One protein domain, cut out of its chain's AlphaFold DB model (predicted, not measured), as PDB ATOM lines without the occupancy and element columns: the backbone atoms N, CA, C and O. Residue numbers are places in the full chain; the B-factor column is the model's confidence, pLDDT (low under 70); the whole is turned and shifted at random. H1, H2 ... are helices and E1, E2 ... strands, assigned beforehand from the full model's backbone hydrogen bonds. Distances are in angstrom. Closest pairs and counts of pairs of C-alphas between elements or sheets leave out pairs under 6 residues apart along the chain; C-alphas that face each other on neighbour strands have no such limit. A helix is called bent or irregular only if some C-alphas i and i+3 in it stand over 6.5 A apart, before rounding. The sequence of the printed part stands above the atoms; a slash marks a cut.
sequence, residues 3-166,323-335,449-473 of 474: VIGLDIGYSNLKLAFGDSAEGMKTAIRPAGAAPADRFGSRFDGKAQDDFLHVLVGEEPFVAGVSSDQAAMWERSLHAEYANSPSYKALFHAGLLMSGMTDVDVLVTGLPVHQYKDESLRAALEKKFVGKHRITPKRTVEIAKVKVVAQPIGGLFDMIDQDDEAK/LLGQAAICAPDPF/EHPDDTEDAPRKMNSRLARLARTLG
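AT A GLANCE: This is residues 3 to 166, 323 to 335 and 449 to 473 of the 474 residues of the protein "ALP_N domain-containing protein" of Gibberella intermedia (UniProt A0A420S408). A long, strongly twisted sheet of six strands curls round helix H2, whose other side is covered by a small sheet, E4, E6 and E5. H5 and H6 pack on the large sheet's opposite face, with H7 beyond them; H4 lies over E7 and E9 on the face away from H5 and H6, and the loop of residues 41 to 47 sticks out. The printed part has 202 residues with seven named helices and nine named strands, in the order E1 to E6, H1, H2, E7, H3, H4, E8, E9, H5, H6, H7. The large sheet, E3 E2 E1 E7 E9 E8, is mixed and the small one antiparallel; the class is mixed, and the whole is compact, with a radius of gyration of the C-alphas of 17.7 A and spans of 57 by 40 by 30 A.

HOW THE PARTS SIT: E1, residues 3 to 8, E2, 12 to 19, and E3, 25 to 30, form a meander, each strand the antiparallel neighbour of the one before; N 5 and O 16, 2.7 A, and N 15 and O 27, 2.9 A, are within hydrogen-bond range. E3 runs on into E4, residues 32 to 35, at 68 degrees. E5, residues 52 to 56, and E6, 59 to 65, are a hairpin, with N 61 and O 54 at 2.8 A; E4 is antiparallel to E6, with N 32 and O 65 at 2.9 A. H1, residues 79 to 83, is irregular, with C-alphas 79 and 82 7.7 A apart; it is close to but not clearly touching H2, residues 85 to 97, the closest C-alphas being Tyr 81 and Tyr 87, 6.6 A. H2 runs across the small sheet, at 70 degrees to E6 on the local plane, at a height over the sheet of 6.9 A. E7, residues 102 to 110, is parallel to E1, with N 107 and O 4 at 2.8 A. H3, residues 112 to 115, only grazes the large sheet. H4, residues 118 to 128, is over E7 and E9, residues 138 to 149, at a height over the sheet of 8.8 A. E9 is parallel to E7, with N 103 and O 141 at 2.8 A, and forms a hairpin with E8, residues 130 to 135, with N 132 and O 140 at 2.8 A. H5, residues 150 to 160, and H6, 323 to 330, touch, about perpendicular at 76 degrees; their closest C-alphas, Phe 156 and Leu 323, are 6.9 A apart. H7, residues 463 to 471, touches H5 at a shallow tilt of 27 degrees, opposite ways, closest at the C-alphas of Phe 156 and Leu 465, 6.6 A. The sheets form a sandwich, two sheets face to face, their strands at 80 degrees. Helices on both faces of the large sheet, H5 and H6 on one and H2 on the other, make three layers; H2 on one face of the small sheet makes two. Every O i to N i+4 pair is within hydrogen-bond range in H2, H4, H6 and H7; H5 has 6 of 7, H1 0 of 1 but 1 of 2 O i to N i+3 pairs, and H3 is too short.

IN THESE COORDINATES: E1 begins at C-alpha 3, (39.029, 37.986, -6.856), and H7 ends at C-alpha 471, (53.482, 26.418, -16.288). From first to last C-alpha, E2 measures 23.2 A, E7 23.4 A, E9 30.1 A and H2 18.2 A. E7 bends by 57 degrees at residue 105, E9 by 70 degrees at residue 143.

THE WHOLE: The C-alphas farthest apart, Phe 43 and Phe 335, are 58.4 A apart. Residues 167 to 322 and 336 to 448 are not printed; the C-alpha gaps are 20.9 A and 39.6 A. The links E4 to E5 and E6 to H1 are long. The pLDDT is under 70 at 31 residues, among them 40 to 49, 330 to 335 and 449 to 460.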
ATOM      1  N   VAL A   3      38.710  39.408  -6.723       97.50
ATOM      2  CA  VAL A   3      39.029  37.986  -6.856       97.50
ATOM      3  C   VAL A   3      38.360  37.199  -5.747       97.50
ATOM      4  O   VAL A   3      38.351  37.622  -4.591       97.50
ATOM      5  N   ILE A   4      37.840  36.025  -6.099       98.38
ATOM      6  CA  ILE A   4      37.326  35.045  -5.146       98.38
ATOM      7  C   ILE A   4      38.000  33.691  -5.386       98.38
ATOM      8  O   ILE A   4      37.849  33.099  -6.448       98.38
ATOM      9  N   GLY A   5      38.687  33.170  -4.376       98.38
ATOM     10  CA  GLY A   5      39.021  31.760  -4.233       98.38
ATOM     11  C   GLY A   5      37.954  31.043  -3.408       98.38
ATOM     12  O   GLY A   5      37.795  31.319  -2.219       98.38
ATOM     13  N   LEU A   6      37.207  30.133  -4.031       98.38
ATOM     14  CA  LEU A   6      36.067  29.448  -3.422       98.38
ATOM     15  C   LEU A   6      36.269  27.931  -3.422       98.38
ATOM     16  O   LEU A   6      36.285  27.299  -4.481       98.38
ATOM     17  N   ASP A   7      36.340  27.338  -2.233       96.94
ATOM     18  CA  ASP A   7      36.399  25.889  -2.045       96.94
ATOM     19  C   ASP A   7      35.179  25.396  -1.255       96.94
ATOM     20  O   ASP A   7      35.039  25.634  -0.051       96.94
ATOM     21  N   ILE A   8      34.271  24.715  -1.957       94.94
ATOM     22  CA  ILE A   8      33.055  24.129  -1.387       94.94
ATOM     23  C   ILE A   8      33.326  22.648  -1.122       94.94
ATOM     24  O   ILE A   8      33.116  21.795  -1.986       94.94
ATOM     25  N   GLY A   9      33.822  22.352   0.078       91.06
ATOM     26  CA  GLY A   9      34.050  20.984   0.532       91.06
ATOM     27  C   GLY A   9      32.816  20.372   1.199       91.06
ATOM     28  O   GLY A   9      31.836  21.047   1.484       91.06
ATOM     29  N   TYR A  10      32.900  19.087   1.536       89.00
ATOM     30  CA  TYR A  10      31.817  18.355   2.214       89.00
ATOM     31  C   TYR A  10      31.650  18.689   3.705       89.00
ATOM     32  O   TYR A  10      30.654  18.301   4.307       89.00
ATOM     33  N   SER A  11      32.636  19.348   4.315       90.06
ATOM     34  CA  SER A  11      32.624  19.727   5.738       90.06
ATOM     35  C   SER A  11      32.594  21.238   5.924       90.06
ATOM     36  O   SER A  11      31.828  21.745   6.742       90.06
ATOM     37  N   ASN A  12      33.370  21.975   5.121       93.50
ATOM     38  CA  ASN A  12      33.486  23.425   5.220       93.50
ATOM     39  C   ASN A  12      33.353  24.098   3.848       93.50
ATOM     40  O   ASN A  12      33.956  23.654   2.869       93.50
ATOM     41  N   LEU A  13      32.596  25.192   3.830       95.81
ATOM     42  CA  LEU A  13      32.645  26.257   2.840       95.81
ATOM     43  C   LEU A  13      33.804  27.182   3.211       95.81
ATOM     44  O   LEU A  13      33.815  27.758   4.302       95.81
ATOM     45  N   LYS A  14      34.779  27.309   2.315       97.62
ATOM     46  CA  LYS A  14      35.997  28.090   2.534       97.62
ATOM     47  C   LYS A  14      36.135  29.135   1.441       97.62
ATOM     48  O   LYS A  14      35.969  28.833   0.258       97.62
ATOM     49  N   LEU A  15      36.437  30.354   1.853       97.75
ATOM     50  CA  LEU A  15      36.492  31.516   0.987       97.75
ATOM     51  C   LEU A  15      37.773  32.299   1.259       97.75
ATOM     52  O   LEU A  15      38.126  32.543   2.411       97.75
ATOM     53  N   ALA A  16      38.420  32.732   0.188       98.25
ATOM     54  CA  ALA A  16      39.411  33.790   0.187       98.25
ATOM     55  C   ALA A  16      38.978  34.826  -0.851       98.25
ATOM     56  O   ALA A  16      38.630  34.466  -1.973       98.25
ATOM     57  N   PHE A  17      38.913  36.098  -0.491       98.06
ATOM     58  CA  PHE A  17      38.322  37.121  -1.346       98.06
ATOM     59  C   PHE A  17      38.913  38.494  -1.063       98.06
ATOM     60  O   PHE A  17      39.335  38.778   0.051       98.06
ATOM     61  N   GLY A  18      38.916  39.362  -2.064       95.69
ATOM     62  CA  GLY A  18      39.359  40.744  -1.903       95.69
ATOM     63  C   GLY A  18      39.717  41.390  -3.230       95.69
ATOM     64  O   GLY A  18      39.742  40.716  -4.267       95.69
ATOM     65  N   ASP A  19      39.990  42.692  -3.192       92.94
ATOM     66  CA  ASP A  19      40.606  43.362  -4.329       92.94
ATOM     67  C   ASP A  19      42.085  42.965  -4.400       92.94
ATOM     68  O   ASP A  19      42.830  43.072  -3.426       92.94
ATOM     69  N   SER A  20      42.525  42.546  -5.583       87.38
ATOM     70  CA  SER A  20      43.912  42.213  -5.912       87.38
ATOM     71  C   SER A  20      44.963  43.225  -5.426       87.38
ATOM     72  O   SER A  20      46.107  42.826  -5.216       87.38
ATOM     73  N   ALA A  21      44.602  44.508  -5.297       84.62
ATOM     74  CA  ALA A  21      45.468  45.607  -4.879       84.62
ATOM     75  C   ALA A  21      45.307  45.991  -3.398       84.62
ATOM     76  O   ALA A  21      46.204  46.629  -2.854       84.62
ATOM     77  N   GLU A  22      44.197  45.625  -2.753       86.62
ATOM     78  CA  GLU A  22      43.933  45.938  -1.339       86.62
ATOM     79  C   GLU A  22      44.311  44.782  -0.407       86.62
ATOM     80  O   GLU A  22      44.631  45.014   0.756       86.62
ATOM     81  N   GLY A  23      44.334  43.554  -0.927       86.88
ATOM     82  CA  GLY A  23      44.705  42.354  -0.186       86.88
ATOM     83  C   GLY A  23      43.565  41.347  -0.078       86.88
ATOM     84  O   GLY A  23      42.459  41.540  -0.584       86.88
ATOM     85  N   MET A  24      43.867  40.230   0.573       93.06
ATOM     86  CA  MET A  24      42.969  39.090   0.720       93.06
ATOM     87  C   MET A  24      42.364  39.061   2.125       93.06
ATOM     88  O   MET A  24      43.052  39.291   3.115       93.06
ATOM     89  N   LYS A  25      41.082  38.713   2.208       96.12
ATOM     90  CA  LYS A  25      40.381  38.301   3.427       96.12
ATOM     91  C   LYS A  25      39.973  36.844   3.300       96.12
ATOM     92  O   LYS A  25      39.751  36.355   2.191       96.12
ATOM     93  N   THR A  26      39.818  36.157   4.422       96.94
ATOM     94  CA  THR A  26      39.351  34.768   4.447       96.94
ATOM     95  C   THR A  26      38.092  34.610   5.276       96.94
ATOM     96  O   THR A  26      37.829  35.379   6.194       96.94
ATOM     97  N   ALA A  27      37.298  33.596   4.950       95.56
ATOM     98  CA  ALA A  27      36.164  33.199   5.764       95.56
ATOM     99  C   ALA A  27      35.917  31.692   5.656       95.56
ATOM    100  O   ALA A  27      36.107  31.079   4.601       95.56
ATOM    101  N   ILE A  28      35.449  31.100   6.753       94.44
ATOM    102  CA  ILE A  28      35.077  29.690   6.823       94.44
ATOM    103  C   ILE A  28      33.712  29.528   7.493       94.44
ATOM    104  O   ILE A  28      33.373  30.197   8.475       94.44
ATOM    105  N   ARG A  29      32.905  28.628   6.937       94.00
ATOM    106  CA  ARG A  29      31.627  28.193   7.500       94.00
ATOM    107  C   ARG A  29      31.459  26.687   7.303       94.00
ATOM    108  O   ARG A  29      32.001  26.140   6.347       94.00
ATOM    109  N   PRO A  30      30.693  26.001   8.159       93.38
ATOM    110  CA  PRO A  30      30.242  24.645   7.869       93.38
ATOM    111  C   PRO A  30      29.562  24.529   6.492       93.38
ATOM    112  O   PRO A  30      28.852  25.437   6.063       93.38
ATOM    113  N   ALA A  31      29.739  23.401   5.806       92.06
ATOM    114  CA  ALA A  31      29.185  23.143   4.472       92.06
ATOM    115  C   ALA A  31      27.768  22.537   4.487       92.06
ATOM    116  O   ALA A  31      27.410  21.748   3.612       92.06
ATOM    117  N   GLY A  32      26.946  22.874   5.481       92.00
ATOM    118  CA  GLY A  32      25.528  22.524   5.482       92.00
ATOM    119  C   GLY A  32      24.697  23.610   4.810       92.00
ATOM    120  O   GLY A  32      24.865  24.803   5.081       92.00
ATOM    121  N   ALA A  33      23.794  23.180   3.931       93.25
ATOM    122  CA  ALA A  33      22.760  24.023   3.353       93.25
ATOM    123  C   ALA A  33      21.501  23.210   3.043       93.25
ATOM    124  O   ALA A  33      21.589  22.113   2.479       93.25
ATOM    125  N   ALA A  34      20.344  23.768   3.381       93.00
ATOM    126  CA  ALA A  34      19.035  23.154   3.178       93.00
ATOM    127  C   ALA A  34      17.974  24.236   2.903       93.00
ATOM    128  O   ALA A  34      18.222  25.415   3.195       93.00
ATOM    129  N   PRO A  35      16.800  23.867   2.358       93.06
ATOM    130  CA  PRO A  35      15.677  24.790   2.246       93.06
ATOM    131  C   PRO A  35      15.355  25.433   3.600       93.06
ATOM    132  O   PRO A  35      15.456  24.789   4.648       93.06
ATOM    133  N   ALA A  36      14.980  26.711   3.591       91.06
ATOM    134  CA  ALA A  36      14.769  27.479   4.819       91.06
ATOM    135  C   ALA A  36      13.661  26.887   5.714       91.06
ATOM    136  O   ALA A  36      13.711  27.044   6.930       91.06
ATOM    137  N   ASP A  37      12.707  26.148   5.133       89.38
ATOM    138  CA  ASP A  37      11.631  25.455   5.855       89.38
ATOM    139  C   ASP A  37      12.108  24.277   6.730       89.38
ATOM    140  O   ASP A  37      11.338  23.750   7.535       89.38
ATOM    141  N   ARG A  38      13.382  23.876   6.606       88.06
ATOM    142  CA  ARG A  38      14.020  22.820   7.412       88.06
ATOM    143  C   ARG A  38      14.619  23.312   8.712       88.06
ATOM    144  O   ARG A  38      15.056  22.495   9.519       88.06
ATOM    145  N   PHE A  39      14.633  24.616   8.933       84.31
ATOM    146  CA  PHE A  39      15.170  25.197  10.148       84.31
ATOM    147  C   PHE A  39      14.021  25.588  11.072       84.31
ATOM    148  O   PHE A  39      13.094  26.296  10.684       84.31
ATOM    149  N   GLY A  40      14.066  25.080  12.305       68.88
ATOM    150  CA  GLY A  40      13.107  25.460  13.337       68.88
ATOM    151  C   GLY A  40      13.306  26.913  13.769       68.88
ATOM    152  O   GLY A  40      14.410  27.451  13.708       68.88
ATOM    153  N   SER A  41      12.243  27.551  14.250       60.94
ATOM    154  CA  SER A  41      12.355  28.842  14.933       60.94
ATOM    155  C   SER A  41      13.018  28.635  16.298       60.94
ATOM    156  O   SER A  41      12.647  27.709  17.024       60.94
ATOM    157  N   ARG A  42      13.978  29.485  16.689       55.69
ATOM    158  CA  ARG A  42      14.460  29.477  18.077       55.69
ATOM    159  C   ARG A  42      13.305  29.812  19.027       55.69
ATOM    160  O   ARG A  42      12.462  30.655  18.729       55.69
ATOM    161  N   PHE A  43      13.306  29.189  20.207       52.25
ATOM    162  CA  PHE A  43      12.339  29.480  21.274       52.25
ATOM    163  C   PHE A  43      12.432  30.923  21.807       52.25
ATOM    164  O   PHE A  43      11.507  31.383  22.469       52.25
ATOM    165  N   ASP A  44      13.531  31.633  21.530       59.53
ATOM    166  CA  ASP A  44      13.788  33.007  21.976       59.53
ATOM    167  C   ASP A  44      13.230  34.090  21.029       59.53
ATOM    168  O   ASP A  44      13.359  35.279  21.323       59.53
ATOM    169  N   GLY A  45      12.599  33.701  19.912       47.72
ATOM    170  CA  GLY A  45      11.968  34.619  18.960       47.72
ATOM    171  C   GLY A  45      12.938  35.510  18.178       47.72
ATOM    172  O   GLY A  45      12.483  36.386  17.442       47.72
ATOM    173  N   LYS A  46      14.255  35.310  18.312       47.06
ATOM    174  CA  LYS A  46      15.254  36.048  17.536       47.06
ATOM    175  C   LYS A  46      15.481  35.370  16.191       47.06
ATOM    176  O   LYS A  46      15.509  34.139  16.103       47.06
ATOM    177  N   ALA A  47      15.668  36.180  15.148       52.41
ATOM    178  CA  ALA A  47      16.243  35.689  13.906       52.41
ATOM    179  C   ALA A  47      17.589  35.032  14.233       52.41
ATOM    180  O   ALA A  47      18.322  35.473  15.124       52.41
ATOM    181  N   GLN A  48      17.883  33.918  13.574       59.09
ATOM    182  CA  GLN A  48      19.165  33.266  13.751       59.09
ATOM    183  C   GLN A  48      20.185  34.065  12.942       59.09
ATOM    184  O   GLN A  48      20.480  33.711  11.810       59.09
ATOM    185  N   ASP A  49      20.673  35.168  13.516       55.78
ATOM    186  CA  ASP A  49      21.556  36.140  12.850       55.78
ATOM    187  C   ASP A  49      22.855  35.510  12.309       55.78
ATOM    188  O   ASP A  49      23.541  36.109  11.493       55.78
ATOM    189  N   ASP A  50      23.180  34.275  12.703       71.44
ATOM    190  CA  ASP A  50      24.317  33.511  12.176       71.44
ATOM    191  C   ASP A  50      24.027  32.801  10.835       71.44
ATOM    192  O   ASP A  50      24.938  32.241  10.218       71.44
ATOM    193  N   PHE A  51      22.769  32.753  10.384       87.06
ATOM    194  CA  PHE A  51      22.364  32.023   9.183       87.06
ATOM    195  C   PHE A  51      22.577  32.827   7.904       87.06
ATOM    196  O   PHE A  51      22.169  33.980   7.773       87.06
ATOM    197  N   LEU A  52      23.159  32.170   6.897       93.62
ATOM    198  CA  LEU A  52      23.308  32.756   5.570       93.62
ATOM    199  C   LEU A  52      22.063  32.444   4.745       93.62
ATOM    200  O   LEU A  52      21.902  31.336   4.231       93.62
ATOM    201  N   HIS A  53      21.183  33.434   4.628       94.88
ATOM    202  CA  HIS A  53      19.969  33.340   3.825       94.88
ATOM    203  C   HIS A  53      20.261  33.650   2.357       94.88
ATOM    204  O   HIS A  53      20.674  34.758   2.009       94.88
ATOM    205  N   VAL A  54      20.013  32.675   1.487       97.31
ATOM    206  CA  VAL A  54      20.263  32.774   0.043       97.31
ATOM    207  C   VAL A  54      19.096  32.215  -0.762       97.31
ATOM    208  O   VAL A  54      18.232  31.525  -0.228       97.31
ATOM    209  N   LEU A  55      19.058  32.509  -2.058       97.88
ATOM    210  CA  LEU A  55      18.087  31.946  -2.997       97.88
ATOM    211  C   LEU A  55      18.731  30.879  -3.877       97.88
ATOM    212  O   LEU A  55      19.845  31.069  -4.352       97.88
ATOM    213  N   VAL A  56      18.018  29.799  -4.176       96.31
ATOM    214  CA  VAL A  56      18.348  28.878  -5.271       96.31
ATOM    215  C   VAL A  56      17.181  28.901  -6.252       96.31
ATOM    216  O   VAL A  56      16.116  28.352  -5.990       96.31
ATOM    217  N   GLY A  57      17.353  29.608  -7.373       92.94
ATOM    218  CA  GLY A  57      16.204  30.025  -8.178       92.94
ATOM    219  C   GLY A  57      15.354  31.013  -7.376       92.94
ATOM    220  O   GLY A  57      15.864  32.047  -6.957       92.94
ATOM    221  N   GLU A  58      14.091  30.672  -7.123       92.56
ATOM    222  CA  GLU A  58      13.195  31.454  -6.254       92.56
ATOM    223  C   GLU A  58      13.004  30.813  -4.864       92.56
ATOM    224  O   GLU A  58      12.302  31.364  -4.020       92.56
ATOM    225  N   GLU A  59      13.622  29.657  -4.602       96.19
ATOM    226  CA  GLU A  59      13.475  28.948  -3.331       96.19
ATOM    227  C   GLU A  59      14.453  29.497  -2.274       96.19
ATOM    228  O   GLU A  59      15.653  29.602  -2.550       96.19
ATOM    229  N   PRO A  60      13.983  29.849  -1.060       96.00
ATOM    230  CA  PRO A  60      14.842  30.309   0.022       96.00
ATOM    231  C   PRO A  60      15.582  29.148   0.694       96.00
ATOM    232  O   PRO A  60      14.988  28.150   1.101       96.00
ATOM    233  N   PHE A  61      16.886  29.322   0.876       95.44
ATOM    234  CA  PHE A  61      17.792  28.391   1.541       95.44
ATOM    235  C   PHE A  61      18.496  29.070   2.718       95.44
ATOM    236  O   PHE A  61      18.737  30.279   2.712       95.44
ATOM    237  N   VAL A  62      18.872  28.256   3.699       94.62
ATOM    238  CA  VAL A  62      19.846  28.607   4.737       94.62
ATOM    239  C   VAL A  62      21.111  27.798   4.480       94.62
ATOM    240  O   VAL A  62      21.047  26.598   4.209       94.62
ATOM    241  N   ALA A  63      22.258  28.462   4.551       94.75
ATOM    242  CA  ALA A  63      23.571  27.892   4.279       94.75
ATOM    243  C   ALA A  63      24.601  28.309   5.341       94.75
ATOM    244  O   ALA A  63      24.363  29.214   6.142       94.75
ATOM    245  N   GLY A  64      25.766  27.656   5.331       92.44
ATOM    246  CA  GLY A  64      26.866  27.979   6.243       92.44
ATOM    247  C   GLY A  64      26.686  27.408   7.652       92.44
ATOM    248  O   GLY A  64      27.221  27.962   8.609       92.44
ATOM    249  N   VAL A  65      25.910  26.331   7.790       90.69
ATOM    250  CA  VAL A  65      25.478  25.761   9.077       90.69
ATOM    251  C   VAL A  65      25.896  24.304   9.204       90.69
ATOM    252  O   VAL A  65      26.180  23.642   8.209       90.69
ATOM    253  N   SER A  66      25.985  23.790  10.429       86.75
ATOM    254  CA  SER A  66      26.278  22.367  10.633       86.75
ATOM    255  C   SER A  66      25.130  21.506  10.088       86.75
ATOM    256  O   SER A  66      23.969  21.907  10.188       86.75
ATOM    257  N   SER A  67      25.435  20.351   9.483       81.38
ATOM    258  CA  SER A  67      24.425  19.526   8.793       81.38
ATOM    259  C   SER A  67      23.333  18.993   9.720       81.38
ATOM    260  O   SER A  67      22.201  18.830   9.283       81.38
ATOM    261  N   ASP A  68      23.647  18.794  10.996       81.00
ATOM    262  CA  ASP A  68      22.726  18.349  12.046       81.00
ATOM    263  C   ASP A  68      21.718  19.421  12.504       81.00
ATOM    264  O   ASP A  68      20.791  19.108  13.248       81.00
ATOM    265  N   GLN A  69      21.858  20.680  12.066       82.94
ATOM    266  CA  GLN A  69      20.911  21.748  12.418       82.94
ATOM    267  C   GLN A  69      19.640  21.751  11.561       82.94
ATOM    268  O   GLN A  69      18.635  22.337  11.963       82.94
ATOM    269  N   ALA A  70      19.675  21.128  10.382       78.38
ATOM    270  CA  ALA A  70      18.537  21.072   9.476       78.38
ATOM    271  C   ALA A  70      17.672  19.836   9.781       78.38
ATOM    272  O   ALA A  70      18.138  18.698   9.740       78.38
ATOM    273  N   ALA A  71      16.389  20.048  10.076       73.50
ATOM    274  CA  ALA A  71      15.474  18.971  10.432       73.50
ATOM    275  C   ALA A  71      15.166  18.068   9.227       73.50
ATOM    276  O   ALA A  71      14.718  18.540   8.178       73.50
ATOM    277  N   MET A  72      15.339  16.752   9.410       71.31
ATOM    278  CA  MET A  72      15.111  15.730   8.373       71.31
ATOM    279  C   MET A  72      15.853  16.036   7.062       71.31
ATOM    280  O   MET A  72      15.319  15.808   5.974       71.31
ATOM    281  N   TRP A  73      17.057  16.598   7.165       76.25
ATOM    282  CA  TRP A  73      17.897  16.898   6.019       76.25
ATOM    283  C   TRP A  73      19.230  16.181   6.151       76.25
ATOM    284  O   TRP A  73      19.913  16.298   7.165       76.25
ATOM    285  N   GLU A  74      19.599  15.441   5.112       71.31
ATOM    286  CA  GLU A  74      20.852  14.701   5.078       71.31
ATOM    287  C   GLU A  74      21.871  15.414   4.197       71.31
ATOM    288  O   GLU A  74      21.552  16.017   3.168       71.31
ATOM    289  N   ARG A  75      23.136  15.329   4.607       74.44
ATOM    290  CA  ARG A  75      24.258  15.820   3.814       74.44
ATOM    291  C   ARG A  75      24.361  14.993   2.529       74.44
ATOM    292  O   ARG A  75      24.457  13.771   2.576       74.44
ATOM    293  N   SER A  76      24.418  15.658   1.378       74.94
ATOM    294  CA  SER A  76      24.705  14.987   0.108       74.94
ATOM    295  C   SER A  76      26.162  14.510   0.074       74.94
ATOM    296  O   SER A  76      27.077  15.317  -0.079       74.94
ATOM    297  N   LEU A  77      26.380  13.200   0.208       69.38
ATOM    298  CA  LEU A  77      27.696  12.546   0.181       69.38
ATOM    299  C   LEU A  77      27.859  11.687  -1.085       69.38
ATOM    300  O   LEU A  77      28.004  10.468  -1.013       69.38
ATOM    301  N   HIS A  78      27.775  12.301  -2.266       72.19
ATOM    302  CA  HIS A  78      27.846  11.577  -3.541       72.19
ATOM    303  C   HIS A  78      28.538  12.383  -4.646       72.19
ATOM    304  O   HIS A  78      28.610  13.607  -4.589       72.19
ATOM    305  N   ALA A  79      28.984  11.701  -5.706       63.50
ATOM    306  CA  ALA A  79      29.759  12.301  -6.798       63.50
ATOM    307  C   ALA A  79      29.064  13.492  -7.490       63.50
ATOM    308  O   ALA A  79      29.733  14.431  -7.910       63.50
ATOM    309  N   GLU A  80      27.727  13.504  -7.546       76.00
ATOM    310  CA  GLU A  80      26.943  14.607  -8.130       76.00
ATOM    311  C   GLU A  80      26.760  15.818  -7.195       76.00
ATOM    312  O   GLU A  80      25.942  16.695  -7.470       76.00
ATOM    313  N   TYR A  81      27.494  15.888  -6.079       80.44
ATOM    314  CA  TYR A  81      27.363  16.948  -5.073       80.44
ATOM    315  C   TYR A  81      27.400  18.356  -5.683       80.44
ATOM    316  O   TYR A  81      26.529  19.171  -5.374       80.44
ATOM    317  N   ALA A  82      28.307  18.604  -6.636       84.06
ATOM    318  CA  ALA A  82      28.432  19.882  -7.343       84.06
ATOM    319  C   ALA A  82      27.160  20.305  -8.110       84.06
ATOM    320  O   ALA A  82      26.977  21.486  -8.419       84.06
ATOM    321  N   ASN A  83      26.254  19.367  -8.406       86.06
ATOM    322  CA  ASN A  83      24.980  19.609  -9.084       86.06
ATOM    323  C   ASN A  83      23.793  19.792  -8.131       86.06
ATOM    324  O   ASN A  83      22.729  20.209  -8.581       86.06
ATOM    325  N   SER A  84      23.972  19.557  -6.831       90.50
ATOM    326  CA  SER A  84      22.892  19.662  -5.849       90.50
ATOM    327  C   SER A  84      22.421  21.113  -5.614       90.50
ATOM    328  O   SER A  84      23.214  22.060  -5.734       90.50
ATOM    329  N   PRO A  85      21.151  21.313  -5.209       93.25
ATOM    330  CA  PRO A  85      20.666  22.606  -4.724       93.25
ATOM    331  C   PRO A  85      21.464  23.124  -3.521       93.25
ATOM    332  O   PRO A  85      21.809  24.302  -3.483       93.25
ATOM    333  N   SER A  86      21.846  22.244  -2.586       93.44
ATOM    334  CA  SER A  86      22.679  22.600  -1.431       93.44
ATOM    335  C   SER A  86      24.036  23.170  -1.847       93.44
ATOM    336  O   SER A  86      24.475  24.170  -1.288       93.44
ATOM    337  N   TYR A  87      24.679  22.605  -2.871       94.38
ATOM    338  CA  TYR A  87      25.928  23.151  -3.405       94.38
ATOM    339  C   TYR A  87      25.728  24.532  -4.042       94.38
ATOM    340  O   TYR A  87      26.538  25.434  -3.834       94.38
ATOM    341  N   LYS A  88      24.618  24.744  -4.765       96.31
ATOM    342  CA  LYS A  88      24.271  26.067  -5.316       96.31
ATOM    343  C   LYS A  88      23.993  27.093  -4.210       96.31
ATOM    344  O   LYS A  88      24.423  28.238  -4.341       96.31
ATOM    345  N   ALA A  89      23.343  26.683  -3.122       97.00
ATOM    346  CA  ALA A  89      23.131  27.521  -1.944       97.00
ATOM    347  C   ALA A  89      24.461  27.891  -1.268       97.00
ATOM    348  O   ALA A  89      24.691  29.064  -0.998       97.00
ATOM    349  N   LEU A  90      25.377  26.937  -1.064       97.31
ATOM    350  CA  LEU A  90      26.713  27.208  -0.508       97.31
ATOM    351  C   LEU A  90      27.545  28.125  -1.410       97.31
ATOM    352  O   LEU A  90      28.219  29.026  -0.916       97.31
ATOM    353  N   PHE A  91      27.454  27.949  -2.729       98.12
ATOM    354  CA  PHE A  91      28.051  28.862  -3.699       98.12
ATOM    355  C   PHE A  91      27.513  30.291  -3.527       98.12
ATOM    356  O   PHE A  91      28.294  31.226  -3.365       98.12
ATOM    357  N   HIS A  92      26.188  30.473  -3.483       98.50
ATOM    358  CA  HIS A  92      25.586  31.788  -3.233       98.50
ATOM    359  C   HIS A  92      25.923  32.345  -1.848       98.50
ATOM    360  O   HIS A  92      26.078  33.555  -1.711       98.50
ATOM    361  N   ALA A  93      26.082  31.487  -0.841       98.06
ATOM    362  CA  ALA A  93      26.497  31.885   0.496       98.06
ATOM    363  C   ALA A  93      27.933  32.420   0.491       98.06
ATOM    364  O   ALA A  93      28.186  33.461   1.088       98.06
ATOM    365  N   GLY A  94      28.844  31.793  -0.261       97.94
ATOM    366  CA  GLY A  94      30.193  32.320  -0.485       97.94
ATOM    367  C   GLY A  94      30.183  33.704  -1.144       97.94
ATOM    368  O   GLY A  94      30.884  34.606  -0.693       97.94
ATOM    369  N   LEU A  95      29.330  33.912  -2.154       98.44
ATOM    370  CA  LEU A  95      29.147  35.232  -2.780       98.44
ATOM    371  C   LEU A  95      28.507  36.259  -1.835       98.44
ATOM    372  O   LEU A  95      28.826  37.442  -1.893       98.44
ATOM    373  N   LEU A  96      27.594  35.828  -0.960       97.69
ATOM    374  CA  LEU A  96      26.993  36.696   0.050       97.69
ATOM    375  C   LEU A  96      28.044  37.156   1.067       97.69
ATOM    376  O   LEU A  96      28.115  38.346   1.373       97.69
ATOM    377  N   MET A  97      28.868  36.219   1.544       96.56
ATOM    378  CA  MET A  97      29.941  36.460   2.510       96.56
ATOM    379  C   MET A  97      31.040  37.370   1.959       96.56
ATOM    380  O   MET A  97      31.621  38.128   2.730       96.56
ATOM    381  N   SER A  98      31.318  37.330   0.649       96.62
ATOM    382  CA  SER A  98      32.360  38.178   0.057       96.62
ATOM    383  C   SER A  98      32.018  39.668   0.095       96.62
ATOM    384  O   SER A  98      32.903  40.512  -0.029       96.62
ATOM    385  N   GLY A  99      30.736  40.022   0.215       95.44
ATOM    386  CA  GLY A  99      30.321  41.418   0.186       95.44
ATOM    387  C   GLY A  99      30.449  42.084  -1.192       95.44
ATOM    388  O   GLY A  99      30.039  43.236  -1.318       95.44
ATOM    389  N   MET A 100      30.834  41.359  -2.247       95.62
ATOM    390  CA  MET A 100      31.012  41.890  -3.607       95.62
ATOM    391  C   MET A 100      29.718  41.881  -4.439       95.62
ATOM    392  O   MET A 100      28.819  41.065  -4.213       95.62
ATOM    393  N   THR A 101      29.603  42.798  -5.399       96.75
ATOM    394  CA  THR A 101      28.556  42.793  -6.445       96.75
ATOM    395  C   THR A 101      29.097  42.341  -7.794       96.75
ATOM    396  O   THR A 101      28.370  41.727  -8.566       96.75
ATOM    397  N   ASP A 102      30.381  42.576  -8.036       97.50
ATOM    398  CA  ASP A 102      31.060  42.288  -9.291       97.50
ATOM    399  C   ASP A 102      32.357  41.545  -8.968       97.50
ATOM    400  O   ASP A 102      33.130  41.978  -8.109       97.50
ATOM    401  N   VAL A 103      32.570  40.401  -9.615       98.12
ATOM    402  CA  VAL A 103      33.725  39.521  -9.409       98.12
ATOM    403  C   VAL A 103      34.427  39.336 -10.747       98.12
ATOM    404  O   VAL A 103      33.869  38.740 -11.670       98.12
ATOM    405  N   ASP A 104      35.661  39.822 -10.847       97.56
ATOM    406  CA  ASP A 104      36.447  39.740 -12.078       97.56
ATOM    407  C   ASP A 104      36.870  38.291 -12.351       97.56
ATOM    408  O   ASP A 104      36.694  37.774 -13.456       97.56
ATOM    409  N   VAL A 105      37.385  37.606 -11.323       97.44
ATOM    410  CA  VAL A 105      37.799  36.202 -11.416       97.44
ATOM    411  C   VAL A 105      37.368  35.426 -10.179       97.44
ATOM    412  O   VAL A 105      37.777  35.730  -9.059       97.44
ATOM    413  N   LEU A 106      36.594  34.363 -10.394       98.38
ATOM    414  CA  LEU A 106      36.339  33.331  -9.397       98.38
ATOM    415  C   LEU A 106      37.147  32.077  -9.736       98.38
ATOM    416  O   LEU A 106      37.006  31.504 -10.814       98.38
ATOM    417  N   VAL A 107      37.973  31.617  -8.807       98.19
ATOM    418  CA  VAL A 107      38.686  30.346  -8.914       98.19
ATOM    419  C   VAL A 107      38.060  29.352  -7.947       98.19
ATOM    420  O   VAL A 107      37.854  29.641  -6.770       98.19
ATOM    421  N   THR A 108      37.746  28.170  -8.457       97.38
ATOM    422  CA  THR A 108      37.257  27.040  -7.670       97.38
ATOM    423  C   THR A 108      37.944  25.762  -8.141       97.38
ATOM    424  O   THR A 108      38.783  25.798  -9.046       97.38
ATOM    425  N   GLY A 109      37.605  24.616  -7.560       92.62
ATOM    426  CA  GLY A 109      38.204  23.367  -7.995       92.62
ATOM    427  C   GLY A 109      37.333  22.144  -7.841       92.62
ATOM    428  O   GLY A 109      36.258  22.165  -7.247       92.62
ATOM    429  N   LEU A 110      37.843  21.073  -8.434       90.94
ATOM    430  CA  LEU A 110      37.256  19.744  -8.427       90.94
ATOM    431  C   LEU A 110      38.242  18.743  -7.808       90.94
ATOM    432  O   LEU A 110      39.461  18.927  -7.949       90.94
ATOM    433  N   PRO A 111      37.737  17.651  -7.205       88.62
ATOM    434  CA  PRO A 111      38.567  16.507  -6.842       88.62
ATOM    435  C   PRO A 111      39.372  16.013  -8.047       88.62
ATOM    436  O   PRO A 111      38.909  16.093  -9.189       88.62
ATOM    437  N   VAL A 112      40.560  15.454  -7.818       89.00
ATOM    438  CA  VAL A 112      41.532  15.155  -8.890       89.00
ATOM    439  C   VAL A 112      40.957  14.197  -9.933       89.00
ATOM    440  O   VAL A 112      41.176  14.372 -11.135       89.00
ATOM    441  N   HIS A 113      40.190  13.192  -9.499       88.00
ATOM    442  CA  HIS A 113      39.522  12.266 -10.413       88.00
ATOM    443  C   HIS A 113      38.464  12.948 -11.298       88.00
ATOM    444  O   HIS A 113      38.360  12.589 -12.466       88.00
ATOM    445  N   GLN A 114      37.723  13.938 -10.784       88.94
ATOM    446  CA  GLN A 114      36.720  14.690 -11.555       88.94
ATOM    447  C   GLN A 114      37.382  15.723 -12.463       88.94
ATOM    448  O   GLN A 114      36.957  15.913 -13.596       88.94
ATOM    449  N   TYR A 115      38.468  16.344 -12.000       90.62
ATOM    450  CA  TYR A 115      39.241  17.306 -12.781       90.62
ATOM    451  C   TYR A 115      39.822  16.697 -14.072       90.62
ATOM    452  O   TYR A 115      40.005  17.404 -15.061       90.62
ATOM    453  N   LYS A 116      40.080  15.379 -14.100       89.00
ATOM    454  CA  LYS A 116      40.491  14.658 -15.322       89.00
ATOM    455  C   LYS A 116      39.448  14.738 -16.442       89.00
ATOM    456  O   LYS A 116      39.818  14.612 -17.607       89.00
ATOM    457  N   ASP A 117      38.179  14.954 -16.109       91.56
ATOM    458  CA  ASP A 117      37.097  15.102 -17.075       91.56
ATOM    459  C   ASP A 117      36.951  16.574 -17.503       91.56
ATOM    460  O   ASP A 117      36.582  17.460 -16.731       91.56
ATOM    461  N   GLU A 118      37.262  16.861 -18.768       91.75
ATOM    462  CA  GLU A 118      37.123  18.200 -19.351       91.75
ATOM    463  C   GLU A 118      35.672  18.691 -19.394       91.75
ATOM    464  O   GLU A 118      35.427  19.885 -19.222       91.75
ATOM    465  N   SER A 119      34.706  17.783 -19.545       94.25
ATOM    466  CA  SER A 119      33.291  18.148 -19.588       94.25
ATOM    467  C   SER A 119      32.788  18.636 -18.230       94.25
ATOM    468  O   SER A 119      32.051  19.621 -18.176       94.25
ATOM    469  N   LEU A 120      33.245  18.023 -17.130       91.94
ATOM    470  CA  LEU A 120      32.899  18.450 -15.772       91.94
ATOM    471  C   LEU A 120      33.485  19.828 -15.449       91.94
ATOM    472  O   LEU A 120      32.790  20.669 -14.878       91.94
ATOM    473  N   ARG A 121      34.731  20.087 -15.871       92.88
ATOM    474  CA  ARG A 121      35.372  21.405 -15.726       92.88
ATOM    475  C   ARG A 121      34.586  22.486 -16.467       92.88
ATOM    476  O   ARG A 121      34.145  23.451 -15.846       92.88
ATOM    477  N   ALA A 122      34.324  22.276 -17.757       94.25
ATOM    478  CA  ALA A 122      33.587  23.228 -18.585       94.25
ATOM    479  C   ALA A 122      32.147  23.455 -18.090       94.25
ATOM    480  O   ALA A 122      31.636  24.578 -18.129       94.25
ATOM    481  N   ALA A 123      31.478  22.404 -17.599       93.69
ATOM    482  CA  ALA A 123      30.139  22.512 -17.031       93.69
ATOM    483  C   ALA A 123      30.122  23.384 -15.767       93.69
ATOM    484  O   ALA A 123      29.235  24.228 -15.626       93.69
ATOM    485  N   LEU A 124      31.102  23.213 -14.872       92.88
ATOM    486  CA  LEU A 124      31.206  24.008 -13.650       92.88
ATOM    487  C   LEU A 124      31.548  25.475 -13.950       92.88
ATOM    488  O   LEU A 124      30.907  26.366 -13.393       92.88
ATOM    489  N   GLU A 125      32.471  25.739 -14.879       95.19
ATOM    490  CA  GLU A 125      32.786  27.106 -15.329       95.19
ATOM    491  C   GLU A 125      31.541  27.806 -15.874       95.19
ATOM    492  O   GLU A 125      31.150  28.870 -15.389       95.19
ATOM    493  N   LYS A 126      30.842  27.163 -16.816       95.88
ATOM    494  CA  LYS A 126      29.606  27.699 -17.401       95.88
ATOM    495  C   LYS A 126      28.517  27.937 -16.353       95.88
ATOM    496  O   LYS A 126      27.744  28.880 -16.483       95.88
ATOM    497  N   LYS A 127      28.432  27.082 -15.331       94.38
ATOM    498  CA  LYS A 127      27.443  27.195 -14.250       94.38
ATOM    499  C   LYS A 127      27.678  28.418 -13.360       94.38
ATOM    500  O   LYS A 127      26.719  28.921 -12.767       94.38
ATOM    501  N   PHE A 128      28.927  28.855 -13.212       96.50
ATOM    502  CA  PHE A 128      29.313  29.923 -12.289       96.50
ATOM    503  C   PHE A 128      29.556  31.274 -12.967       96.50
ATOM    504  O   PHE A 128      29.423  32.291 -12.297       96.50
ATOM    505  N   VAL A 129      29.841  31.333 -14.269       98.19
ATOM    506  CA  VAL A 129      29.939  32.611 -14.996       98.19
ATOM    507  C   VAL A 129      28.564  33.288 -15.111       98.19
ATOM    508  O   VAL A 129      27.541  32.623 -15.272       98.19
ATOM    509  N   GLY A 130      28.543  34.621 -15.062       98.12
ATOM    510  CA  GLY A 130      27.358  35.445 -15.294       98.12
ATOM    511  C   GLY A 130      26.677  35.933 -14.016       98.12
ATOM    512  O   GLY A 130      27.289  36.028 -12.953       98.12
ATOM    513  N   LYS A 131      25.394  36.291 -14.137       98.25
ATOM    514  CA  LYS A 131      24.605  36.916 -13.066       98.25
ATOM    515  C   LYS A 131      23.937  35.879 -12.172       98.25
ATOM    516  O   LYS A 131      23.194  35.023 -12.649       98.25
ATOM    517  N   HIS A 132      24.117  36.033 -10.865       98.19
ATOM    518  CA  HIS A 132      23.511  35.198  -9.831       98.19
ATOM    519  C   HIS A 132      22.700  36.064  -8.880       98.19
ATOM    520  O   HIS A 132      23.256  36.848  -8.112       98.19
ATOM    521  N   ARG A 133      21.375  35.921  -8.908       98.00
ATOM    522  CA  ARG A 133      20.496  36.510  -7.894       98.00
ATOM    523  C   ARG A 133      20.626  35.682  -6.616       98.00
ATOM    524  O   ARG A 133      20.051  34.602  -6.520       98.00
ATOM    525  N   ILE A 134      21.430  36.162  -5.670       97.88
ATOM    526  CA  ILE A 134      21.784  35.414  -4.455       97.88
ATOM    527  C   ILE A 134      20.834  35.687  -3.290       97.88
ATOM    528  O   ILE A 134      20.651  34.820  -2.445       97.88
ATOM    529  N   THR A 135      20.192  36.856  -3.259       96.69
ATOM    530  CA  THR A 135      19.096  37.189  -2.334       96.69
ATOM    531  C   THR A 135      18.025  37.987  -3.089       96.69
ATOM    532  O   THR A 135      18.285  38.441  -4.209       96.69
ATOM    533  N   PRO A 136      16.829  38.234  -2.517       95.00
ATOM    534  CA  PRO A 136      15.794  39.009  -3.202       95.00
ATOM    535  C   PRO A 136      16.255  40.394  -3.677       95.00
ATOM    536  O   PRO A 136      15.764  40.864  -4.702       95.00
ATOM    537  N   LYS A 137      17.204  41.011  -2.954       94.81
ATOM    538  CA  LYS A 137      17.724  42.366  -3.203       94.81
ATOM    539  C   LYS A 137      19.138  42.395  -3.788       94.81
ATOM    540  O   LYS A 137      19.630  43.477  -4.090       94.81
ATOM    541  N   ARG A 138      19.810  41.246  -3.924       96.12
ATOM    542  CA  ARG A 138      21.232  41.192  -4.283       96.12
ATOM    543  C   ARG A 138      21.488  40.244  -5.442       96.12
ATOM    544  O   ARG A 138      21.148  39.063  -5.389       96.12
ATOM    545  N   THR A 139      22.145  40.780  -6.462       98.19
ATOM    546  CA  THR A 139      22.679  40.032  -7.598       98.19
ATOM    547  C   THR A 139      24.183  40.239  -7.639       98.19
ATOM    548  O   THR A 139      24.644  41.347  -7.379       98.19
ATOM    549  N   VAL A 140      24.921  39.173  -7.927       98.50
ATOM    550  CA  VAL A 140      26.372  39.203  -8.116       98.50
ATOM    551  C   VAL A 140      26.685  38.774  -9.542       98.50
ATOM    552  O   VAL A 140      26.150  37.765 -10.005       98.50
ATOM    553  N   GLU A 141      27.516  39.534 -10.245       98.62
ATOM    554  CA  GLU A 141      27.988  39.213 -11.591       98.62
ATOM    555  C   GLU A 141      29.428  38.695 -11.534       98.62
ATOM    556  O   GLU A 141      30.297  39.311 -10.922       98.62
ATOM    557  N   ILE A 142      29.675  37.536 -12.148       98.62
ATOM    558  CA  ILE A 142      31.005  36.923 -12.230       98.62
ATOM    559  C   ILE A 142      31.453  36.940 -13.687       98.62
ATOM    560  O   ILE A 142      30.841  36.278 -14.530       98.62
ATOM    561  N   ALA A 143      32.530  37.668 -13.976       97.69
ATOM    562  CA  ALA A 143      33.037  37.835 -15.332       97.69
ATOM    563  C   ALA A 143      33.758  36.577 -15.840       97.69
ATOM    564  O   ALA A 143      33.489  36.110 -16.949       97.69
ATOM    565  N   LYS A 144      34.642  35.992 -15.023       97.06
ATOM    566  CA  LYS A 144      35.424  34.802 -15.383       97.06
ATOM    567  C   LYS A 144      35.440  33.787 -14.249       97.06
ATOM    568  O   LYS A 144      35.566  34.141 -13.080       97.06
ATOM    569  N   VAL A 145      35.363  32.510 -14.614       97.06
ATOM    570  CA  VAL A 145      35.545  31.390 -13.689       97.06
ATOM    571  C   VAL A 145      36.705  30.539 -14.170       97.06
ATOM    572  O   VAL A 145      36.872  30.340 -15.371       97.06
ATOM    573  N   LYS A 146      37.495  30.039 -13.225       95.38
ATOM    574  CA  LYS A 146      38.551  29.068 -13.474       95.38
ATOM    575  C   LYS A 146      38.355  27.856 -12.581       95.38
ATOM    576  O   LYS A 146      38.204  28.006 -11.368       95.38
ATOM    577  N   VAL A 147      38.419  26.665 -13.167       94.69
ATOM    578  CA  VAL A 147      38.385  25.408 -12.413       94.69
ATOM    579  C   VAL A 147      39.765  24.758 -12.424       94.69
ATOM    580  O   VAL A 147      40.344  24.535 -13.484       94.69
ATOM    581  N   VAL A 148      40.289  24.427 -11.243       93.88
ATOM    582  CA  VAL A 148      41.579  23.734 -11.067       93.88
ATOM    583  C   VAL A 148      41.419  22.421 -10.293       93.88
ATOM    584  O   VAL A 148      40.358  22.133  -9.737       93.88
ATOM    585  N   ALA A 149      42.463  21.591 -10.264       93.06
ATOM    586  CA  ALA A 149      42.506  20.454  -9.348       93.06
ATOM    587  C   ALA A 149      42.690  20.968  -7.915       93.06
ATOM    588  O   ALA A 149      43.556  21.811  -7.680       93.06
ATOM    589  N   GLN A 150      41.911  20.441  -6.967       93.12
ATOM    590  CA  GLN A 150      41.873  20.954  -5.594       93.12
ATOM    591  C   GLN A 150      43.241  21.142  -4.919       93.12
ATOM    592  O   GLN A 150      43.537  22.269  -4.509       93.12
ATOM    593  N   PRO A 151      44.137  20.135  -4.909       94.94
ATOM    594  CA  PRO A 151      45.435  20.264  -4.243       94.94
ATOM    595  C   PRO A 151      46.316  21.410  -4.771       94.94
ATOM    596  O   PRO A 151      47.196  21.884  -4.057       94.94
ATOM    597  N   ILE A 152      46.083  21.896  -6.000       94.31
ATOM    598  CA  ILE A 152      46.856  23.005  -6.579       94.31
ATOM    599  C   ILE A 152      46.687  24.285  -5.762       94.31
ATOM    600  O   ILE A 152      47.665  25.008  -5.587       94.31
ATOM    601  N   GLY A 153      45.496  24.552  -5.215       94.94
ATOM    602  CA  GLY A 153      45.300  25.705  -4.333       94.94
ATOM    603  C   GLY A 153      46.252  25.641  -3.136       94.94
ATOM    604  O   GLY A 153      47.023  26.561  -2.885       94.94
ATOM    605  N   GLY A 154      46.310  24.497  -2.459       95.69
ATOM    606  CA  GLY A 154      47.188  24.333  -1.304       95.69
ATOM    607  C   GLY A 154      48.678  24.506  -1.625       95.69
ATOM    608  O   GLY A 154      49.419  25.038  -0.803       95.69
ATOM    609  N   LEU A 155      49.119  24.123  -2.830       95.44
ATOM    610  CA  LEU A 155      50.497  24.373  -3.262       95.44
ATOM    611  C   LEU A 155      50.796  25.864  -3.450       95.44
ATOM    612  O   LEU A 155      51.864  26.318  -3.046       95.44
ATOM    613  N   PHE A 156      49.878  26.620  -4.057       94.88
ATOM    614  CA  PHE A 156      50.051  28.066  -4.217       94.88
ATOM    615  C   PHE A 156      50.175  28.755  -2.861       94.88
ATOM    616  O   PHE A 156      51.084  29.552  -2.670       94.88
ATOM    617  N   ASP A 157      49.322  28.389  -1.907       95.88
ATOM    618  CA  ASP A 157      49.393  28.915  -0.543       95.88
ATOM    619  C   ASP A 157      50.709  28.545   0.165       95.88
ATOM    620  O   ASP A 157      51.296  29.369   0.862       95.88
ATOM    621  N   MET A 158      51.217  27.325  -0.047       94.94
ATOM    622  CA  MET A 158      52.508  26.907   0.507       94.94
ATOM    623  C   MET A 158      53.673  27.725  -0.063       94.94
ATOM    624  O   MET A 158      54.530  28.157   0.698       94.94
ATOM    625  N   ILE A 159      53.716  27.934  -1.384       92.81
ATOM    626  CA  ILE A 159      54.796  28.692  -2.039       92.81
ATOM    627  C   ILE A 159      54.732  30.177  -1.674       92.81
ATOM    628  O   ILE A 159      55.776  30.809  -1.548       92.81
ATOM    629  N   ASP A 160      53.535  30.736  -1.489       92.12
ATOM    630  CA  ASP A 160      53.362  32.126  -1.055       92.12
ATOM    631  C   ASP A 160      53.935  32.377   0.347       92.12
ATOM    632  O   ASP A 160      54.565  33.402   0.599       92.12
ATOM    633  N   GLN A 161      53.770  31.400   1.241       90.62
ATOM    634  CA  GLN A 161      54.292  31.441   2.608       90.62
ATOM    635  C   GLN A 161      55.763  31.004   2.718       90.62
ATOM    636  O   GLN A 161      56.342  31.109   3.804       90.62
ATOM    637  N   ASP A 162      56.350  30.481   1.639       86.75
ATOM    638  CA  ASP A 162      57.725  29.984   1.618       86.75
ATOM    639  C   ASP A 162      58.733  31.144   1.620       86.75
ATOM    640  O   ASP A 162      58.505  32.200   1.027       86.75
ATOM    641  N   ASP A 163      59.872  30.954   2.284       82.94
ATOM    642  CA  ASP A 163      60.919  31.979   2.339       82.94
ATOM    643  C   ASP A 163      61.651  32.033   0.990       82.94
ATOM    644  O   ASP A 163      62.364  31.099   0.630       82.94
ATOM    645  N   GLU A 164      61.519  33.131   0.239       78.69
ATOM    646  CA  GLU A 164      62.207  33.290  -1.052       78.69
ATOM    647  C   GLU A 164      63.738  33.178  -0.940       78.69
ATOM    648  O   GLU A 164      64.389  32.730  -1.883       78.69
ATOM    649  N   ALA A 165      64.332  33.564   0.195       79.00
ATOM    650  CA  ALA A 165      65.778  33.485   0.395       79.00
ATOM    651  C   ALA A 165      66.247  32.071   0.768       79.00
ATOM    652  O   ALA A 165      67.419  31.737   0.561       79.00
ATOM    653  N   LYS A 166      65.361  31.256   1.350       82.31
ATOM    654  CA  LYS A 166      65.635  29.883   1.799       82.31
ATOM    655  C   LYS A 166      64.403  28.997   1.586       82.31
ATOM    656  O   LYS A 166      63.785  28.574   2.566       82.31
ATOM    657  N   LEU A 323      45.132  33.512  -4.923       95.19
ATOM    658  CA  LEU A 323      46.447  33.787  -5.524       95.19
ATOM    659  C   LEU A 323      46.479  33.439  -7.022       95.19
ATOM    660  O   LEU A 323      46.972  34.212  -7.842       95.19
ATOM    661  N   LEU A 324      45.892  32.305  -7.409       93.62
ATOM    662  CA  LEU A 324      45.713  31.916  -8.810       93.62
ATOM    663  C   LEU A 324      44.845  32.911  -9.591       93.62
ATOM    664  O   LEU A 324      45.132  33.195 -10.756       93.62
ATOM    665  N   GLY A 325      43.780  33.424  -8.978       93.75
ATOM    666  CA  GLY A 325      42.911  34.428  -9.588       93.75
ATOM    667  C   GLY A 325      43.632  35.761  -9.783       93.75
ATOM    668  O   GLY A 325      43.575  36.333 -10.871       93.75
ATOM    669  N   GLN A 326      44.391  36.201  -8.775       91.69
ATOM    670  CA  GLN A 326      45.256  37.378  -8.857       91.69
ATOM    671  C   GLN A 326      46.304  37.220  -9.972       91.69
ATOM    672  O   GLN A 326      46.535  38.154 -10.746       91.69
ATOM    673  N   ALA A 327      46.888  36.025 -10.113       87.88
ATOM    674  CA  ALA A 327      47.843  35.721 -11.174       87.88
ATOM    675  C   ALA A 327      47.216  35.789 -12.569       87.88
ATOM    676  O   ALA A 327      47.811  36.367 -13.476       87.88
ATOM    677  N   ALA A 328      46.008  35.244 -12.729       84.12
ATOM    678  CA  ALA A 328      45.281  35.245 -13.997       84.12
ATOM    679  C   ALA A 328      44.860  36.653 -14.452       84.12
ATOM    680  O   ALA A 328      44.657  36.870 -15.643       84.12
ATOM    681  N   ILE A 329      44.728  37.595 -13.515       81.56
ATOM    682  CA  ILE A 329      44.493  39.019 -13.787       81.56
ATOM    683  C   ILE A 329      45.786  39.732 -14.189       81.56
ATOM    684  O   ILE A 329      45.795  40.537 -15.117       81.56
ATOM    685  N   CYS A 330      46.882  39.460 -13.475       67.00
ATOM    686  CA  CYS A 330      48.172  40.103 -13.722       67.00
ATOM    687  C   CYS A 330      48.894  39.550 -14.962       67.00
ATOM    688  O   CYS A 330      49.817  40.187 -15.474       67.00
ATOM    689  N   ALA A 331      48.523  38.355 -15.428       58.06
ATOM    690  CA  ALA A 331      49.018  37.795 -16.674       58.06
ATOM    691  C   ALA A 331      48.348  38.521 -17.857       58.06
ATOM    692  O   ALA A 331      47.120  38.553 -17.923       58.06
ATOM    693  N   PRO A 332      49.110  39.105 -18.802       39.41
ATOM    694  CA  PRO A 332      48.512  39.677 -20.000       39.41
ATOM    695  C   PRO A 332      47.752  38.585 -20.757       39.41
ATOM    696  O   PRO A 332      48.301  37.512 -21.013       39.41
ATOM    697  N   ASP A 333      46.492  38.864 -21.092       36.94
ATOM    698  CA  ASP A 333      45.633  37.963 -21.853       36.94
ATOM    699  C   ASP A 333      46.296  37.685 -23.217       36.94
ATOM    700  O   ASP A 333      46.482  38.622 -24.002       36.94
ATOM    701  N   PRO A 334      46.698  36.440 -23.536       37.25
ATOM    702  CA  PRO A 334      47.436  36.159 -24.767       37.25
ATOM    703  C   PRO A 334      46.603  36.357 -26.048       37.25
ATOM    704  O   PRO A 334      47.126  36.147 -27.142       37.25
ATOM    705  N   PHE A 335      45.325  36.744 -25.934       33.06
ATOM    706  CA  PHE A 335      44.372  36.800 -27.044       33.06
ATOM    707  C   PHE A 335      43.657  38.145 -27.256       33.06
ATOM    708  O   PHE A 335      42.831  38.223 -28.165       33.06
ATOM    709  N   GLU A 449      35.470  36.408  12.113       36.38
ATOM    710  CA  GLU A 449      36.887  36.639  11.846       36.38
ATOM    711  C   GLU A 449      37.664  35.929  12.963       36.38
ATOM    712  O   GLU A 449      37.399  36.175  14.146       36.38
ATOM    713  N   HIS A 450      38.572  35.001  12.639       41.44
ATOM    714  CA  HIS A 450      39.526  34.553  13.648       41.44
ATOM    715  C   HIS A 450      40.570  35.664  13.833       41.44
ATOM    716  O   HIS A 450      40.974  36.289  12.857       41.44
ATOM    717  N   PRO A 451      41.022  35.942  15.066       32.25
ATOM    718  CA  PRO A 451      41.880  37.093  15.367       32.25
ATOM    719  C   PRO A 451      43.273  37.078  14.702       32.25
ATOM    720  O   PRO A 451      43.990  38.064  14.829       32.25
ATOM    721  N   ASP A 452      43.633  36.014  13.972       38.38
ATOM    722  CA  ASP A 452      44.840  35.916  13.129       38.38
ATOM    723  C   ASP A 452      44.544  36.073  11.611       38.38
ATOM    724  O   ASP A 452      45.457  35.960  10.795       38.38
ATOM    725  N   ASP A 453      43.289  36.319  11.203       44.31
ATOM    726  CA  ASP A 453      42.845  36.345   9.791       44.31
ATOM    727  C   ASP A 453      43.002  37.717   9.109       44.31
ATOM    728  O   ASP A 453      42.678  37.880   7.929       44.31
ATOM    729  N   THR A 454      43.479  38.728   9.833       41.94
ATOM    730  CA  THR A 454      43.616  40.093   9.318       41.94
ATOM    731  C   THR A 454      45.059  40.552   9.433       41.94
ATOM    732  O   THR A 454      45.462  40.986  10.503       41.94
ATOM    733  N   GLU A 455      45.814  40.436   8.338       43.62
ATOM    734  CA  GLU A 455      46.884  41.354   7.892       43.62
ATOM    735  C   GLU A 455      47.855  40.639   6.934       43.62
ATOM    736  O   GLU A 455      49.034  40.457   7.228       43.62
ATOM    737  N   ASP A 456      47.398  40.299   5.726       49.19
ATOM    738  CA  ASP A 456      48.319  40.291   4.588       49.19
ATOM    739  C   ASP A 456      48.140  41.618   3.855       49.19
ATOM    740  O   ASP A 456      47.278  41.781   2.990       49.19
ATOM    741  N   ALA A 457      48.944  42.607   4.264       43.75
ATOM    742  CA  ALA A 457      49.120  43.848   3.516       43.75
ATOM    743  C   ALA A 457      49.342  43.519   2.027       43.75
ATOM    744  O   ALA A 457      49.953  42.489   1.733       43.75
ATOM    745  N   PRO A 458      48.899  44.367   1.084       50.97
ATOM    746  CA  PRO A 458      48.986  44.061  -0.338       50.97
ATOM    747  C   PRO A 458      50.434  43.770  -0.740       50.97
ATOM    748  O   PRO A 458      51.275  44.666  -0.848       50.97
ATOM    749  N   ARG A 459      50.741  42.485  -0.937       61.72
ATOM    750  CA  ARG A 459      52.044  42.027  -1.404       61.72
ATOM    751  C   ARG A 459      51.984  41.849  -2.906       61.72
ATOM    752  O   ARG A 459      51.067  41.247  -3.459       61.72
ATOM    753  N   LYS A 460      52.999  42.388  -3.576       66.69
ATOM    754  CA  LYS A 460      53.242  42.102  -4.986       66.69
ATOM    755  C   LYS A 460      53.451  40.595  -5.125       66.69
ATOM    756  O   LYS A 460      54.266  40.032  -4.402       66.69
ATOM    757  N   MET A 461      52.719  39.977  -6.048       72.50
ATOM    758  CA  MET A 461      52.731  38.530  -6.248       72.50
ATOM    759  C   MET A 461      54.158  37.983  -6.396       72.50
ATOM    760  O   MET A 461      54.935  38.479  -7.221       72.50
ATOM    761  N   ASN A 462      54.473  36.956  -5.605       78.19
ATOM    762  CA  ASN A 462      55.764  36.273  -5.605       78.19
ATOM    763  C   ASN A 462      56.110  35.764  -7.022       78.19
ATOM    764  O   ASN A 462      55.279  35.187  -7.734       78.19
ATOM    765  N   SER A 463      57.354  35.984  -7.455       81.19
ATOM    766  CA  SER A 463      57.823  35.617  -8.799       81.19
ATOM    767  C   SER A 463      57.725  34.109  -9.085       81.19
ATOM    768  O   SER A 463      57.449  33.709 -10.225       81.19
ATOM    769  N   ARG A 464      57.870  33.276  -8.047       84.88
ATOM    770  CA  ARG A 464      57.737  31.815  -8.100       84.88
ATOM    771  C   ARG A 464      56.293  31.405  -8.377       84.88
ATOM    772  O   ARG A 464      56.067  30.569  -9.253       84.88
ATOM    773  N   LEU A 465      55.319  32.062  -7.736       85.12
ATOM    774  CA  LEU A 465      53.888  31.862  -8.006       85.12
ATOM    775  C   LEU A 465      53.536  32.242  -9.441       85.12
ATOM    776  O   LEU A 465      52.859  31.486 -10.134       85.12
ATOM    777  N   ALA A 466      54.049  33.377  -9.922       83.81
ATOM    778  CA  ALA A 466      53.826  33.812 -11.298       83.81
ATOM    779  C   ALA A 466      54.365  32.797 -12.320       83.81
ATOM    780  O   ALA A 466      53.755  32.580 -13.369       83.81
ATOM    781  N   ARG A 467      55.519  32.173 -12.042       82.81
ATOM    782  CA  ARG A 467      56.074  31.119 -12.901       82.81
ATOM    783  C   ARG A 467      55.232  29.847 -12.835       82.81
ATOM    784  O   ARG A 467      54.899  29.329 -13.897       82.81
ATOM    785  N   LEU A 468      54.865  29.390 -11.637       84.25
ATOM    786  CA  LEU A 468      54.044  28.189 -11.456       84.25
ATOM    787  C   LEU A 468      52.668  28.329 -12.123       84.25
ATOM    788  O   LEU A 468      52.192  27.392 -12.759       84.25
ATOM    789  N   ALA A 469      52.050  29.508 -12.031       83.69
ATOM    790  CA  ALA A 469      50.798  29.807 -12.716       83.69
ATOM    791  C   ALA A 469      50.933  29.588 -14.232       83.69
ATOM    792  O   ALA A 469      50.237  28.763 -14.829       83.69
ATOM    793  N   ARG A 470      51.945  30.214 -14.844       80.25
ATOM    794  CA  ARG A 470      52.205  30.065 -16.281       80.25
ATOM    795  C   ARG A 470      52.447  28.614 -16.704       80.25
ATOM    796  O   ARG A 470      51.967  28.218 -17.764       80.25
ATOM    797  N   THR A 471      53.180  27.817 -15.922       75.50
ATOM    798  CA  THR A 471      53.482  26.418 -16.288       75.50
ATOM    799  C   THR A 471      52.271  25.499 -16.162       75.50
ATOM    800  O   THR A 471      52.120  24.581 -16.966       75.50
ATOM    801  N   LEU A 472      51.370  25.777 -15.218       71.12
ATOM    802  CA  LEU A 472      50.112  25.045 -15.057       71.12
ATOM    803  C   LEU A 472      49.025  25.481 -16.055       71.12
ATOM    804  O   LEU A 472      47.907  24.968 -16.001       71.12
ATOM    805  N   GLY A 473      49.350  26.389 -16.983       59.41
ATOM    806  CA  GLY A 473      48.434  26.883 -18.009       59.41
ATOM    807  C   GLY A 473      47.354  27.801 -17.446       59.41
ATOM    808  O   GLY A 473      46.230  27.792 -17.955       59.41
TER     809      GLY A 473